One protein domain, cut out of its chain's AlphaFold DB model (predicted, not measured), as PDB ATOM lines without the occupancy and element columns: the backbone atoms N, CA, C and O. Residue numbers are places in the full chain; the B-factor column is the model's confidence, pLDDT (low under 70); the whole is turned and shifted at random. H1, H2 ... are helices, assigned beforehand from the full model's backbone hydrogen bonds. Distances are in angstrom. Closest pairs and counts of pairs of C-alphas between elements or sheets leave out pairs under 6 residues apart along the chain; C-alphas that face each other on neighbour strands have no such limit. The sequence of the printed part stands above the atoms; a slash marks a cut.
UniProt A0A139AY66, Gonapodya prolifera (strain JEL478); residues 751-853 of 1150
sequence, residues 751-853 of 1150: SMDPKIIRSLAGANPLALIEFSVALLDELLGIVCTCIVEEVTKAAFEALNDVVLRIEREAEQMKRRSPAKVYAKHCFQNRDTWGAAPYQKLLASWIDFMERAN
ATOM      1  N   SER A 751     182.264 185.708 146.776       73.00
ATOM      2  CA  SER A 751     182.901 186.277 145.575       73.00
ATOM      3  C   SER A 751     181.934 186.520 144.402       73.00
ATOM      4  O   SER A 751     182.363 186.900 143.311       73.00
ATOM      5  N   MET A 752     180.631 186.288 144.598       81.56
ATOM      6  CA  MET A 752     179.608 186.424 143.556       81.56
ATOM      7  C   MET A 752     179.368 187.896 143.184       81.56
ATOM      8  O   MET A 752     179.093 188.710 144.059       81.56
ATOM      9  N   ASP A 753     179.408 188.249 141.890       84.56
ATOM     10  CA  ASP A 753     179.014 189.594 141.433       84.56
ATOM     11  C   ASP A 753     177.497 189.783 141.662       84.56
ATOM     12  O   ASP A 753     176.704 189.053 141.053       84.56
ATOM     13  N   PRO A 754     177.060 190.771 142.471       87.00
ATOM     14  CA  PRO A 754     175.642 191.043 142.718       87.00
ATOM     15  C   PRO A 754     174.807 191.273 141.444       87.00
ATOM     16  O   PRO A 754     173.587 191.102 141.463       87.00
ATOM     17  N   LYS A 755     175.434 191.639 140.314       87.56
ATOM     18  CA  LYS A 755     174.761 191.760 139.007       87.56
ATOM     19  C   LYS A 755     174.227 190.425 138.479       87.56
ATOM     20  O   LYS A 755     173.202 190.431 137.805       87.56
ATOM     21  N   ILE A 756     174.883 189.302 138.784       87.62
ATOM     22  CA  ILE A 756     174.429 187.969 138.353       87.62
ATOM     23  C   ILE A 756     173.095 187.648 139.025       87.62
ATOM     24  O   ILE A 756     172.147 187.264 138.347       87.62
ATOM     25  N   ILE A 757     172.984 187.904 140.330       88.25
ATOM     26  CA  ILE A 757     171.740 187.701 141.084       88.25
ATOM     27  C   ILE A 757     170.625 188.609 140.540       88.25
ATOM     28  O   ILE A 757     169.543 188.131 140.209       88.25
ATOM     29  N   ARG A 758     170.912 189.902 140.330       88.50
ATOM     30  CA  ARG A 758     169.948 190.851 139.739       88.50
ATOM     31  C   ARG A 758     169.543 190.518 138.297       88.50
ATOM     32  O   ARG A 758     168.498 190.979 137.849       88.50
ATOM     33  N   SER A 759     170.312 189.706 137.565       90.31
ATOM     34  CA  SER A 759     169.944 189.296 136.200       90.31
ATOM     35  C   SER A 759     168.692 188.406 136.149       90.31
ATOM     36  O   SER A 759     167.998 188.405 135.133       90.31
ATOM     37  N   LEU A 760     168.331 187.739 137.258       90.88
ATOM     38  CA  LEU A 760     167.096 186.950 137.381       90.88
ATOM     39  C   LEU A 760     165.826 187.787 137.140       90.88
ATOM     40  O   LEU A 760     164.844 187.276 136.595       90.88
ATOM     41  N   ALA A 761     165.854 189.092 137.438       85.25
ATOM     42  CA  ALA A 761     164.756 190.010 137.125       85.25
ATOM     43  C   ALA A 761     164.466 190.110 135.609       85.25
ATOM     44  O   ALA A 761     163.345 190.437 135.220       85.25
ATOM     45  N   GLY A 762     165.443 189.779 134.753       85.06
ATOM     46  CA  GLY A 762     165.313 189.719 133.292       85.06
ATOM     47  C   GLY A 762     165.074 188.320 132.703       85.06
ATOM     48  O   GLY A 762     164.865 188.219 131.496       85.06
ATOM     49  N   ALA A 763     165.093 187.253 133.512       89.69
ATOM     50  CA  ALA A 763     164.913 185.870 133.046       89.69
ATOM     51  C   ALA A 763     163.523 185.622 132.428       89.69
ATOM     52  O   ALA A 763     162.557 186.316 132.755       89.69
ATOM     53  N   ASN A 764     163.382 184.599 131.582       87.56
ATOM     54  CA  ASN A 764     162.094 184.140 131.054       87.56
ATOM     55  C   ASN A 764     161.149 183.724 132.208       87.56
ATOM     56  O   ASN A 764     161.530 182.866 133.009       87.56
ATOM     57  N   PRO A 765     159.918 184.273 132.308       85.25
ATOM     58  CA  PRO A 765     159.021 183.940 133.411       85.25
ATOM     59  C   PRO A 765     158.631 182.456 133.479       85.25
ATOM     60  O   PRO A 765     158.475 181.932 134.577       85.25
ATOM     61  N   LEU A 766     158.542 181.750 132.344       83.31
ATOM     62  CA  LEU A 766     158.275 180.305 132.348       83.31
ATOM     63  C   LEU A 766     159.431 179.531 132.995       83.31
ATOM     64  O   LEU A 766     159.187 178.677 133.841       83.31
ATOM     65  N   ALA A 767     160.681 179.898 132.692       86.19
ATOM     66  CA  ALA A 767     161.859 179.302 133.324       86.19
ATOM     67  C   ALA A 767     161.936 179.632 134.828       86.19
ATOM     68  O   ALA A 767     162.373 178.798 135.619       86.19
ATOM     69  N   LEU A 768     161.468 180.817 135.246       88.25
ATOM     70  CA  LEU A 768     161.324 181.142 136.668       88.25
ATOM     71  C   LEU A 768     160.267 180.275 137.363       88.25
ATOM     72  O   LEU A 768     160.462 179.955 138.528       88.25
ATOM     73  N   ILE A 769     159.185 179.864 136.690       83.44
ATOM     74  CA  ILE A 769     158.198 178.935 137.267       83.44
ATOM     75  C   ILE A 769     158.752 177.501 137.294       83.44
ATOM     76  O   ILE A 769     158.703 176.867 138.348       83.44
ATOM     77  N   GLU A 770     159.332 177.010 136.191       83.12
ATOM     78  CA  GLU A 770     159.971 175.683 136.093       83.12
ATOM     79  C   GLU A 770     160.996 175.463 137.217       83.12
ATOM     80  O   GLU A 770     160.935 174.462 137.930       83.12
ATOM     81  N   PHE A 771     161.892 176.433 137.429       86.56
ATOM     82  CA  PHE A 771     162.961 176.368 138.432       86.56
ATOM     83  C   PHE A 771     162.616 177.070 139.757       86.56
ATOM     84  O   PHE A 771     163.480 177.155 140.628       86.56
ATOM     85  N   SER A 772     161.376 177.547 139.944       85.12
ATOM     86  CA  SER A 772     160.950 178.375 141.094       85.12
ATOM     87  C   SER A 772     161.410 177.822 142.441       85.12
ATOM     88  O   SER A 772     162.107 178.501 143.185       85.12
ATOM     89  N   VAL A 773     161.083 176.565 142.722       78.81
ATOM     90  CA  VAL A 773     161.414 175.863 143.970       78.81
ATOM     91  C   VAL A 773     162.919 175.858 144.257       78.81
ATOM     92  O   VAL A 773     163.323 176.131 145.382       78.81
ATOM     93  N   ALA A 774     163.751 175.617 143.240       81.50
ATOM     94  CA  ALA A 774     165.207 175.634 143.369       81.50
ATOM     95  C   ALA A 774     165.775 177.056 143.514       81.50
ATOM     96  O   ALA A 774     166.691 177.283 144.300       81.50
ATOM     97  N   LEU A 775     165.227 178.021 142.769       87.69
ATOM     98  CA  LEU A 775     165.636 179.425 142.837       87.69
ATOM     99  C   LEU A 775     165.326 180.034 144.208       87.69
ATOM    100  O   LEU A 775     166.177 180.719 144.768       87.69
ATOM    101  N   LEU A 776     164.137 179.772 144.759       85.75
ATOM    102  CA  LEU A 776     163.731 180.266 146.075       85.75
ATOM    103  C   LEU A 776     164.610 179.680 147.190       85.75
ATOM    104  O   LEU A 776     165.065 180.435 148.045       85.75
ATOM    105  N   ASP A 777     164.903 178.375 147.156       80.25
ATOM    106  CA  ASP A 777     165.709 177.710 148.192       80.25
ATOM    107  C   ASP A 777     167.167 178.207 148.214       80.25
ATOM    108  O   ASP A 777     167.700 178.524 149.278       80.25
ATOM    109  N   GLU A 778     167.795 178.363 147.044       83.94
ATOM    110  CA  GLU A 778     169.161 178.893 146.941       83.94
ATOM    111  C   GLU A 778     169.227 180.404 147.247       83.94
ATOM    112  O   GLU A 778     170.147 180.850 147.932       83.94
ATOM    113  N   LEU A 779     168.240 181.212 146.826       87.44
ATOM    114  CA  LEU A 779     168.173 182.638 147.195       87.44
ATOM    115  C   LEU A 779     168.004 182.825 148.711       87.44
ATOM    116  O   LEU A 779     168.691 183.660 149.302       87.44
ATOM    117  N   LEU A 780     167.145 182.028 149.357       82.25
ATOM    118  CA  LEU A 780     167.000 182.015 150.816       82.25
ATOM    119  C   LEU A 780     168.285 181.542 151.506       82.25
ATOM    120  O   LEU A 780     168.708 182.153 152.490       82.25
ATOM    121  N   GLY A 781     168.955 180.527 150.955       79.25
ATOM    122  CA  GLY A 781     170.260 180.070 151.424       79.25
ATOM    123  C   GLY A 781     171.324 181.170 151.392       79.25
ATOM    124  O   GLY A 781     172.019 181.370 152.392       79.25
ATOM    125  N   ILE A 782     171.407 181.942 150.301       84.12
ATOM    126  CA  ILE A 782     172.302 183.106 150.191       84.12
ATOM    127  C   ILE A 782     171.934 184.171 151.236       84.12
ATOM    128  O   ILE A 782     172.822 184.636 151.949       84.12
ATOM    129  N   VAL A 783     170.650 184.524 151.389       81.62
ATOM    130  CA  VAL A 783     170.204 185.534 152.374       81.62
ATOM    131  C   VAL A 783     170.532 185.129 153.818       81.62
ATOM    132  O   VAL A 783     170.877 185.981 154.640       81.62
ATOM    133  N   CYS A 784     170.469 183.837 154.149       76.81
ATOM    134  CA  CYS A 784     170.769 183.365 155.501       76.81
ATOM    135  C   CYS A 784     172.278 183.266 155.775       76.81
ATOM    136  O   CYS A 784     172.744 183.740 156.819       76.81
ATOM    137  N   THR A 785     173.036 182.681 154.839       76.69
ATOM    138  CA  THR A 785     174.443 182.277 155.041       76.69
ATOM    139  C   THR A 785     175.484 183.296 154.580       76.69
ATOM    140  O   THR A 785     176.608 183.271 155.083       76.69
ATOM    141  N   CYS A 786     175.160 184.193 153.644       79.75
ATOM    142  CA  CYS A 786     176.153 185.107 153.088       79.75
ATOM    143  C   CYS A 786     176.491 186.250 154.059       79.75
ATOM    144  O   CYS A 786     175.614 186.914 154.616       79.75
ATOM    145  N   ILE A 787     177.792 186.490 154.230       75.56
ATOM    146  CA  ILE A 787     178.352 187.567 155.063       75.56
ATOM    147  C   ILE A 787     178.508 188.868 154.245       75.56
ATOM    148  O   ILE A 787     178.616 189.954 154.810       75.56
ATOM    149  N   VAL A 788     178.504 188.787 152.908       81.81
ATOM    150  CA  VAL A 788     178.723 189.938 152.018       81.81
ATOM    151  C   VAL A 788     177.411 190.675 151.762       81.81
ATOM    152  O   VAL A 788     176.584 190.254 150.957       81.81
ATOM    153  N   GLU A 789     177.258 191.819 152.420       79.56
ATOM    154  CA  GLU A 789     176.047 192.645 152.427       79.56
ATOM    155  C   GLU A 789     175.479 192.964 151.029       79.56
ATOM    156  O   GLU A 789     174.278 192.817 150.813       79.56
ATOM    157  N   GLU A 790     176.313 193.330 150.047       82.62
ATOM    158  CA  GLU A 790     175.838 193.623 148.681       82.62
ATOM    159  C   GLU A 790     175.237 192.400 147.969       82.62
ATOM    160  O   GLU A 790     174.315 192.545 147.160       82.62
ATOM    161  N   VAL A 791     175.749 191.202 148.274       85.44
ATOM    162  CA  VAL A 791     175.289 189.915 147.728       85.44
ATOM    163  C   VAL A 791     173.991 189.504 148.420       85.44
ATOM    164  O   VAL A 791     173.011 189.203 147.743       85.44
ATOM    165  N   THR A 792     173.946 189.585 149.754       83.56
ATOM    166  CA  THR A 792     172.745 189.353 150.576       83.56
ATOM    167  C   THR A 792     171.598 190.273 150.153       83.56
ATOM    168  O   THR A 792     170.480 189.811 149.924       83.56
ATOM    169  N   LYS A 793     171.879 191.565 149.941       81.06
ATOM    170  CA  LYS A 793     170.901 192.536 149.442       81.06
ATOM    171  C   LYS A 793     170.427 192.216 148.025       81.06
ATOM    172  O   LYS A 793     169.229 192.275 147.773       81.06
ATOM    173  N   ALA A 794     171.326 191.858 147.108       86.38
ATOM    174  CA  ALA A 794     170.930 191.473 145.752       86.38
ATOM    175  C   ALA A 794     170.084 190.189 145.729       86.38
ATOM    176  O   ALA A 794     169.168 190.088 144.916       86.38
ATOM    177  N   ALA A 795     170.344 189.239 146.634       88.19
ATOM    178  CA  ALA A 795     169.516 188.048 146.816       88.19
ATOM    179  C   ALA A 795     168.130 188.392 147.376       88.19
ATOM    180  O   ALA A 795     167.140 187.871 146.875       88.19
ATOM    181  N   PHE A 796     168.035 189.320 148.332       84.56
ATOM    182  CA  PHE A 796     166.748 189.824 148.822       84.56
ATOM    183  C   PHE A 796     165.960 190.584 147.736       84.56
ATOM    184  O   PHE A 796     164.763 190.359 147.572       84.56
ATOM    185  N   GLU A 797     166.622 191.441 146.951       83.56
ATOM    186  CA  GLU A 797     166.023 192.136 145.801       83.56
ATOM    187  C   GLU A 797     165.481 191.123 144.769       83.56
ATOM    188  O   GLU A 797     164.299 191.162 144.426       83.56
ATOM    189  N   ALA A 798     166.301 190.152 144.351       87.94
ATOM    190  CA  ALA A 798     165.903 189.137 143.375       87.94
ATOM    191  C   ALA A 798     164.850 188.145 143.900       87.94
ATOM    192  O   ALA A 798     164.015 187.699 143.120       87.94
ATOM    193  N   LEU A 799     164.843 187.816 145.197       86.50
ATOM    194  CA  LEU A 799     163.813 186.969 145.809       86.50
ATOM    195  C   LEU A 799     162.425 187.605 145.656       86.50
ATOM    196  O   LEU A 799     161.483 186.930 145.240       86.50
ATOM    197  N   ASN A 800     162.318 188.909 145.924       82.00
ATOM    198  CA  ASN A 800     161.082 189.656 145.711       82.00
ATOM    199  C   ASN A 800     160.707 189.691 144.219       82.00
ATOM    200  O   ASN A 800     159.593 189.306 143.874       82.00
ATOM    201  N   ASP A 801     161.627 190.071 143.325       83.75
ATOM    202  CA  ASP A 801     161.346 190.131 141.881       83.75
ATOM    203  C   ASP A 801     160.926 188.770 141.291       83.75
ATOM    204  O   ASP A 801     160.008 188.710 140.472       83.75
ATOM    205  N   VAL A 802     161.551 187.663 141.710       87.69
ATOM    206  CA  VAL A 802     161.184 186.311 141.256       87.69
ATOM    207  C   VAL A 802     159.788 185.936 141.752       87.69
ATOM    208  O   VAL A 802     158.966 185.531 140.929       87.69
ATOM    209  N   VAL A 803     159.474 186.132 143.040       85.44
ATOM    210  CA  VAL A 803     158.130 185.859 143.592       85.44
ATOM    211  C   VAL A 803     157.064 186.709 142.892       85.44
ATOM    212  O   VAL A 803     156.081 186.168 142.389       85.44
ATOM    213  N   LEU A 804     157.273 188.024 142.766       83.56
ATOM    214  CA  LEU A 804     156.321 188.930 142.109       83.56
ATOM    215  C   LEU A 804     156.036 188.546 140.646       83.56
ATOM    216  O   LEU A 804     154.950 188.830 140.136       83.56
ATOM    217  N   ARG A 805     157.001 187.920 139.958       83.31
ATOM    218  CA  ARG A 805     156.859 187.485 138.563       83.31
ATOM    219  C   ARG A 805     156.201 186.112 138.435       83.31
ATOM    220  O   ARG A 805     155.269 185.998 137.647       83.31
ATOM    221  N   ILE A 806     156.620 185.097 139.197       85.19
ATOM    222  CA  ILE A 806     156.010 183.754 139.099       85.19
ATOM    223  C   ILE A 806     154.532 183.766 139.506       85.19
ATOM    224  O   ILE A 806     153.731 183.079 138.877       85.19
ATOM    225  N   GLU A 807     154.151 184.601 140.479       80.38
ATOM    226  CA  GLU A 807     152.753 184.756 140.891       80.38
ATOM    227  C   GLU A 807     151.910 185.437 139.808       80.38
ATOM    228  O   GLU A 807     150.914 184.868 139.366       80.38
ATOM    229  N   ARG A 808     152.348 186.592 139.282       81.50
ATOM    230  CA  ARG A 808     151.637 187.326 138.215       81.50
ATOM    231  C   ARG A 808     151.390 186.475 136.965       81.50
ATOM    232  O   ARG A 808     150.373 186.621 136.286       81.50
ATOM    233  N   GLU A 809     152.344 185.625 136.609       81.62
ATOM    234  CA  GLU A 809     152.256 184.764 135.427       81.62
ATOM    235  C   GLU A 809     151.366 183.541 135.703       81.62
ATOM    236  O   GLU A 809     150.532 183.184 134.868       81.62
ATOM    237  N   ALA A 810     151.445 182.953 136.904       74.06
ATOM    238  CA  ALA A 810     150.517 181.910 137.340       74.06
ATOM    239  C   ALA A 810     149.063 182.416 137.416       74.06
ATOM    240  O   ALA A 810     148.149 181.694 137.014       74.06
ATOM    241  N   GLU A 811     148.837 183.658 137.855       75.00
ATOM    242  CA  GLU A 811     147.526 184.317 137.855       75.00
ATOM    243  C   GLU A 811     146.982 184.533 136.437       75.00
ATOM    244  O   GLU A 811     145.838 184.159 136.163       75.00
ATOM    245  N   GLN A 812     147.800 185.053 135.510       72.94
ATOM    246  CA  GLN A 812     147.429 185.191 134.093       72.94
ATOM    247  C   GLN A 812     147.048 183.838 133.469       72.94
ATOM    248  O   GLN A 812     146.031 183.736 132.779       72.94
ATOM    249  N   MET A 813     147.808 182.780 133.773       66.44
ATOM    250  CA  MET A 813     147.521 181.404 133.348       66.44
ATOM    251  C   MET A 813     146.418 180.707 134.176       66.44
ATOM    252  O   MET A 813     146.086 179.552 133.908       66.44
ATOM    253  N   LYS A 814     145.834 181.386 135.176       67.19
ATOM    254  CA  LYS A 814     144.798 180.882 136.103       67.19
ATOM    255  C   LYS A 814     145.188 179.592 136.851       67.19
ATOM    256  O   LYS A 814     144.326 178.773 137.175       67.19
ATOM    257  N   ARG A 815     146.480 179.404 137.123       65.50
ATOM    258  CA  ARG A 815     147.058 178.236 137.813       65.50
ATOM    259  C   ARG A 815     147.092 178.425 139.340       65.50
ATOM    260  O   ARG A 815     146.581 179.410 139.874       65.50
ATOM    261  N   ARG A 816     147.667 177.445 140.049       66.38
ATOM    262  CA  ARG A 816     148.046 177.571 141.465       66.38
ATOM    263  C   ARG A 816     149.363 178.346 141.588       66.38
ATOM    264  O   ARG A 816     150.227 178.233 140.725       66.38
ATOM    265  N   SER A 817     149.495 179.080 142.687       70.31
ATOM    266  CA  SER A 817     150.676 179.850 143.096       70.31
ATOM    267  C   SER A 817     151.918 178.960 143.301       70.31
ATOM    268  O   SER A 817     151.905 178.120 144.211       70.31
ATOM    269  N   PRO A 818     153.004 179.119 142.516       72.38
ATOM    270  CA  PRO A 818     154.252 178.398 142.753       72.38
ATOM    271  C   PRO A 818     154.918 178.792 144.080       72.38
ATOM    272  O   PRO A 818     155.473 177.926 144.757       72.38
ATOM    273  N   ALA A 819     154.821 180.061 144.502       72.12
ATOM    274  CA  ALA A 819     155.403 180.518 145.764       72.12
ATOM    275  C   ALA A 819     154.680 179.920 146.983       72.12
ATOM    276  O   ALA A 819     155.343 179.455 147.911       72.12
ATOM    277  N   LYS A 820     153.336 179.844 146.973       70.88
ATOM    278  CA  LYS A 820     152.580 179.168 148.044       70.88
ATOM    279  C   LYS A 820     152.834 177.656 148.048       70.88
ATOM    280  O   LYS A 820     152.947 177.079 149.127       70.88
ATOM    281  N   VAL A 821     153.005 177.013 146.884       68.56
ATOM    282  CA  VAL A 821     153.408 175.590 146.808       68.56
ATOM    283  C   VAL A 821     154.795 175.364 147.421       68.56
ATOM    284  O   VAL A 821     154.962 174.426 148.205       68.56
ATOM    285  N   TYR A 822     155.770 176.234 147.134       73.00
ATOM    286  CA  TYR A 822     157.085 176.179 147.776       73.00
ATOM    287  C   TYR A 822     156.965 176.351 149.298       73.00
ATOM    288  O   TYR A 822     157.364 175.458 150.045       73.00
ATOM    289  N   ALA A 823     156.343 177.441 149.759       67.00
ATOM    290  CA  ALA A 823     156.242 177.781 151.178       67.00
ATOM    291  C   ALA A 823     155.454 176.754 152.017       67.00
ATOM    292  O   ALA A 823     155.735 176.601 153.204       67.00
ATOM    293  N   LYS A 824     154.477 176.053 151.423       62.44
ATOM    294  CA  LYS A 824     153.610 175.097 152.135       62.44
ATOM    295  C   LYS A 824     154.112 173.652 152.136       62.44
ATOM    296  O   LYS A 824     153.817 172.920 153.082       62.44
ATOM    297  N   HIS A 825     154.808 173.230 151.078       60.19
ATOM    298  CA  HIS A 825     155.166 171.820 150.869       60.19
ATOM    299  C   HIS A 825     156.668 171.564 150.691       60.19
ATOM    300  O   HIS A 825     157.113 170.455 150.970       60.19
ATOM    301  N   CYS A 826     157.443 172.539 150.206       62.97
ATOM    302  CA  CYS A 826     158.843 172.322 149.813       62.97
ATOM    303  C   CYS A 826     159.847 172.942 150.791       62.97
ATOM    304  O   CYS A 826     160.923 172.378 150.983       62.97
ATOM    305  N   PHE A 827     159.505 174.092 151.381       67.50
ATOM    306  CA  PHE A 827     160.371 174.855 152.275       67.50
ATOM    307  C   PHE A 827     160.791 174.030 153.497       67.50
ATOM    308  O   PHE A 827     159.959 173.500 154.236       67.50
ATOM    309  N   GLN A 828     162.099 173.964 153.730       61.38
ATOM    310  CA  GLN A 828     162.704 173.326 154.893       61.38
ATOM    311  C   GLN A 828     163.769 174.266 155.451       61.38
ATOM    312  O   GLN A 828     164.647 174.717 154.721       61.38
ATOM    313  N   ASN A 829     163.711 174.555 156.751       62.53
ATOM    314  CA  ASN A 829     164.776 175.298 157.415       62.53
ATOM    315  C   ASN A 829     166.017 174.398 157.521       62.53
ATOM    316  O   ASN A 829     166.028 173.476 158.334       62.53
ATOM    317  N   ARG A 830     167.032 174.619 156.677       63.59
ATOM    318  CA  ARG A 830     168.254 173.800 156.675       63.59
ATOM    319  C   ARG A 830     169.129 174.161 157.881       63.59
ATOM    320  O   ARG A 830     169.471 175.327 158.054       63.59
ATOM    321  N   ASP A 831     169.593 173.171 158.650       56.25
ATOM    322  CA  ASP A 831     170.485 173.391 159.811       56.25
ATOM    323  C   ASP A 831     171.762 174.180 159.449       56.25
ATOM    324  O   ASP A 831     172.309 174.933 160.253       56.25
ATOM    325  N   THR A 832     172.216 174.054 158.197       58.59
ATOM    326  CA  THR A 832     173.369 174.771 157.637       58.59
ATOM    327  C   THR A 832     173.173 176.285 157.502       58.59
ATOM    328  O   THR A 832     174.145 176.991 157.238       58.59
ATOM    329  N   TRP A 833     171.953 176.805 157.672       65.62
ATOM    330  CA  TRP A 833     171.657 178.237 157.582       65.62
ATOM    331  C   TRP A 833     171.959 179.015 158.872       65.62
ATOM    332  O   TRP A 833     172.109 180.235 158.814       65.62
ATOM    333  N   GLY A 834     172.090 178.337 160.021       52.62
ATOM    334  CA  GLY A 834     172.574 178.901 161.295       52.62
ATOM    335  C   GLY A 834     171.687 179.956 161.980       52.62
ATOM    336  O   GLY A 834     171.918 180.279 163.142       52.62
ATOM    337  N   ALA A 835     170.675 180.486 161.294       53.47
ATOM    338  CA  ALA A 835     169.671 181.415 161.806       53.47
ATOM    339  C   ALA A 835     168.334 181.172 161.092       53.47
ATOM    340  O   ALA A 835     168.316 180.719 159.947       53.47
ATOM    341  N   ALA A 836     167.210 181.496 161.738       56.12
ATOM    342  CA  ALA A 836     165.893 181.316 161.131       56.12
ATOM    343  C   ALA A 836     165.707 182.266 159.922       56.12
ATOM    344  O   ALA A 836     165.870 183.480 160.087       56.12
ATOM    345  N   PRO A 837     165.301 181.775 158.731       61.03
ATOM    346  CA  PRO A 837     165.158 182.604 157.532       61.03
ATOM    347  C   PRO A 837     164.251 183.820 157.717       61.03
ATOM    348  O   PRO A 837     164.567 184.893 157.218       61.03
ATOM    349  N   TYR A 838     163.179 183.693 158.509       58.38
ATOM    350  CA  TYR A 838     162.307 184.813 158.874       58.38
ATOM    351  C   TYR A 838     163.078 185.982 159.514       58.38
ATOM    352  O   TYR A 838     162.918 187.123 159.091       58.38
ATOM    353  N   GLN A 839     163.972 185.708 160.471       55.53
ATOM    354  CA  GLN A 839     164.765 186.738 161.157       55.53
ATOM    355  C   GLN A 839     165.757 187.421 160.200       55.53
ATOM    356  O   GLN A 839     165.956 188.634 160.271       55.53
ATOM    357  N   LYS A 840     166.347 186.662 159.268       63.28
ATOM    358  CA  LYS A 840     167.278 187.173 158.244       63.28
ATOM    359  C   LYS A 840     166.576 188.011 157.171       63.28
ATOM    360  O   LYS A 840     167.072 189.083 156.818       63.28
ATOM    361  N   LEU A 841     165.417 187.559 156.692       62.34
ATOM    362  CA  LEU A 841     164.549 188.306 155.778       62.34
ATOM    363  C   LEU A 841     164.060 189.606 156.425       62.34
ATOM    364  O   LEU A 841     164.142 190.660 155.800       62.34
ATOM    365  N   LEU A 842     163.621 189.545 157.686       57.31
ATOM    366  CA  LEU A 842     163.183 190.707 158.454       57.31
ATOM    367  C   LEU A 842     164.310 191.738 158.614       57.31
ATOM    368  O   LEU A 842     164.113 192.903 158.280       57.31
ATOM    369  N   ALA A 843     165.501 191.316 159.046       57.94
ATOM    370  CA  ALA A 843     166.653 192.209 159.170       57.94
ATOM    371  C   ALA A 843     167.042 192.851 157.822       57.94
ATOM    372  O   ALA A 843     167.273 194.057 157.758       57.94
ATOM    373  N   SER A 844     167.033 192.074 156.731       63.81
ATOM    374  CA  SER A 844     167.308 192.579 155.375       63.81
ATOM    375  C   SER A 844     166.246 193.574 154.889       63.81
ATOM    376  O   SER A 844     166.565 194.524 154.175       63.81
ATOM    377  N   TRP A 845     164.984 193.385 155.281       62.56
ATOM    378  CA  TRP A 845     163.888 194.290 154.940       62.56
ATOM    379  C   TRP A 845     163.917 195.590 155.754       62.56
ATOM    380  O   TRP A 845     163.674 196.658 155.191       62.56
ATOM    381  N   ILE A 846     164.270 195.526 157.043       57.41
ATOM    382  CA  ILE A 846     164.498 196.711 157.885       57.41
ATOM    383  C   ILE A 846     165.652 197.541 157.305       57.41
ATOM    384  O   ILE A 846     165.454 198.718 157.007       57.41
ATOM    385  N   ASP A 847     166.803 196.918 157.024       59.12
ATOM    386  CA  ASP A 847     167.948 197.583 156.384       59.12
ATOM    387  C   ASP A 847     167.570 198.221 155.035       59.12
ATOM    388  O   ASP A 847     167.899 199.379 154.755       59.12
ATOM    389  N   PHE A 848     166.804 197.498 154.209       58.88
ATOM    390  CA  PHE A 848     166.288 198.035 152.956       58.88
ATOM    391  C   PHE A 848     165.423 199.281 153.190       58.88
ATOM    392  O   PHE A 848     165.624 200.285 152.507       58.88
ATOM    393  N   MET A 849     164.495 199.253 154.149       55.19
ATOM    394  CA  MET A 849     163.614 200.383 154.465       55.19
ATOM    395  C   MET A 849     164.395 201.606 154.970       55.19
ATOM    396  O   MET A 849     164.163 202.720 154.483       55.19
ATOM    397  N   GLU A 850     165.361 201.402 155.869       53.62
ATOM    398  CA  GLU A 850     166.233 202.453 156.401       53.62
ATOM    399  C   GLU A 850     167.114 203.076 155.305       53.62
ATOM    400  O   GLU A 850     167.099 204.296 155.101       53.62
ATOM    401  N   ARG A 851     167.835 202.258 154.523       51.19
ATOM    402  CA  ARG A 851     168.739 202.753 153.468       51.19
ATOM    403  C   ARG A 851     167.992 203.339 152.278       51.19
ATOM    404  O   ARG A 851     168.384 204.384 151.756       51.19
ATOM    405  N   ALA A 852     166.913 202.701 151.829       44.66
ATOM    406  CA  ALA A 852     166.143 203.189 150.690       44.66
ATOM    407  C   ALA A 852     165.313 204.433 151.038       44.66
ATOM    408  O   ALA A 852     164.951 205.172 150.115       44.66
ATOM    409  N   ASN A 853     165.066 204.719 152.326       53.28
ATOM    410  CA  ASN A 853     164.328 205.900 152.790       53.28
ATOM    411  C   ASN A 853     162.930 206.004 152.134       53.28
ATOM    412  O   ASN A 853     162.463 207.101 151.829       53.28
TER     413      ASN A 853
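AT A GLANCE: This is residues 751 to 853 of the 1150 residues of a protein of Gonapodya prolifera (strain JEL478) (UniProt A0A139AY66). One long helix, H4, runs through the middle, with H1 and H3 packed lengthwise on it and the short H2 crossing it between them along the chain. H5 and H6 cross the H3-H4 hairpin steeply, H5 near the start of H3 and H6 near its end. The 103 printed residues hold six named helices, H1 to H6 in chain order, and no named strand; the class is all helix. The whole is compact, with a radius of gyration of the C-alphas of 13.7 A and spans of 38 by 28 by 27 A.

HOW THE PARTS SIT: The hub H4, residues 789 to 812, touches the five other helices. H1, residues 754 to 762, runs the same way at a shallow tilt of 10 degrees; the closest C-alphas, of Pro 754 and Val 791, are 5.1 A apart. H3, residues 772 to 785, runs opposite ways to H4 at a shallow tilt of 22 degrees, a helical hairpin, closest at C-alphas 783 and 792, 4.9 A. H2, residues 765 to 770, touches H4 at residues 802 to 809 alone, about perpendicular at 87 degrees, closest at C-alphas 769 and 806, 5.6 A. H5, residues 818 to 826, touches H4 at residues 803 to 810 alone, closest at C-alphas 803 and 819, 6.4 A. H6, residues 837 to 852, touches H4 about perpendicular at 78 degrees, with residues 841 to 848 alone meeting 792 to 796, closest at C-alphas 793 and 844, 6.9 A. H1 and H3 are apart. Every O i to N i+4 pair is within hydrogen-bond range in H2, H3, H5 and H6; H4 has 19 of 20, and H1 2 of 5 beside 6 of 6 O i to N i+3 pairs.

IN THESE COORDINATES: H4 is 34.8 A long, from C-alpha 789 at (176.047, 192.645, 152.427) to C-alpha 812 at (147.429, 185.191, 134.093). H6 measures 21.7 A, H3 19.8 A and H1 14.0 A; H1 begins at C-alpha 754, (175.642, 191.043, 142.718).

THE WHOLE: The C-alphas of Ser 751 and Lys 814, the two farthest apart, are 39.6 A apart. The printed part has no cut and no long link. Mean pLDDT of the printed part is 74.7; residues 813 to 816, 821 and 823 to 853 are under 70.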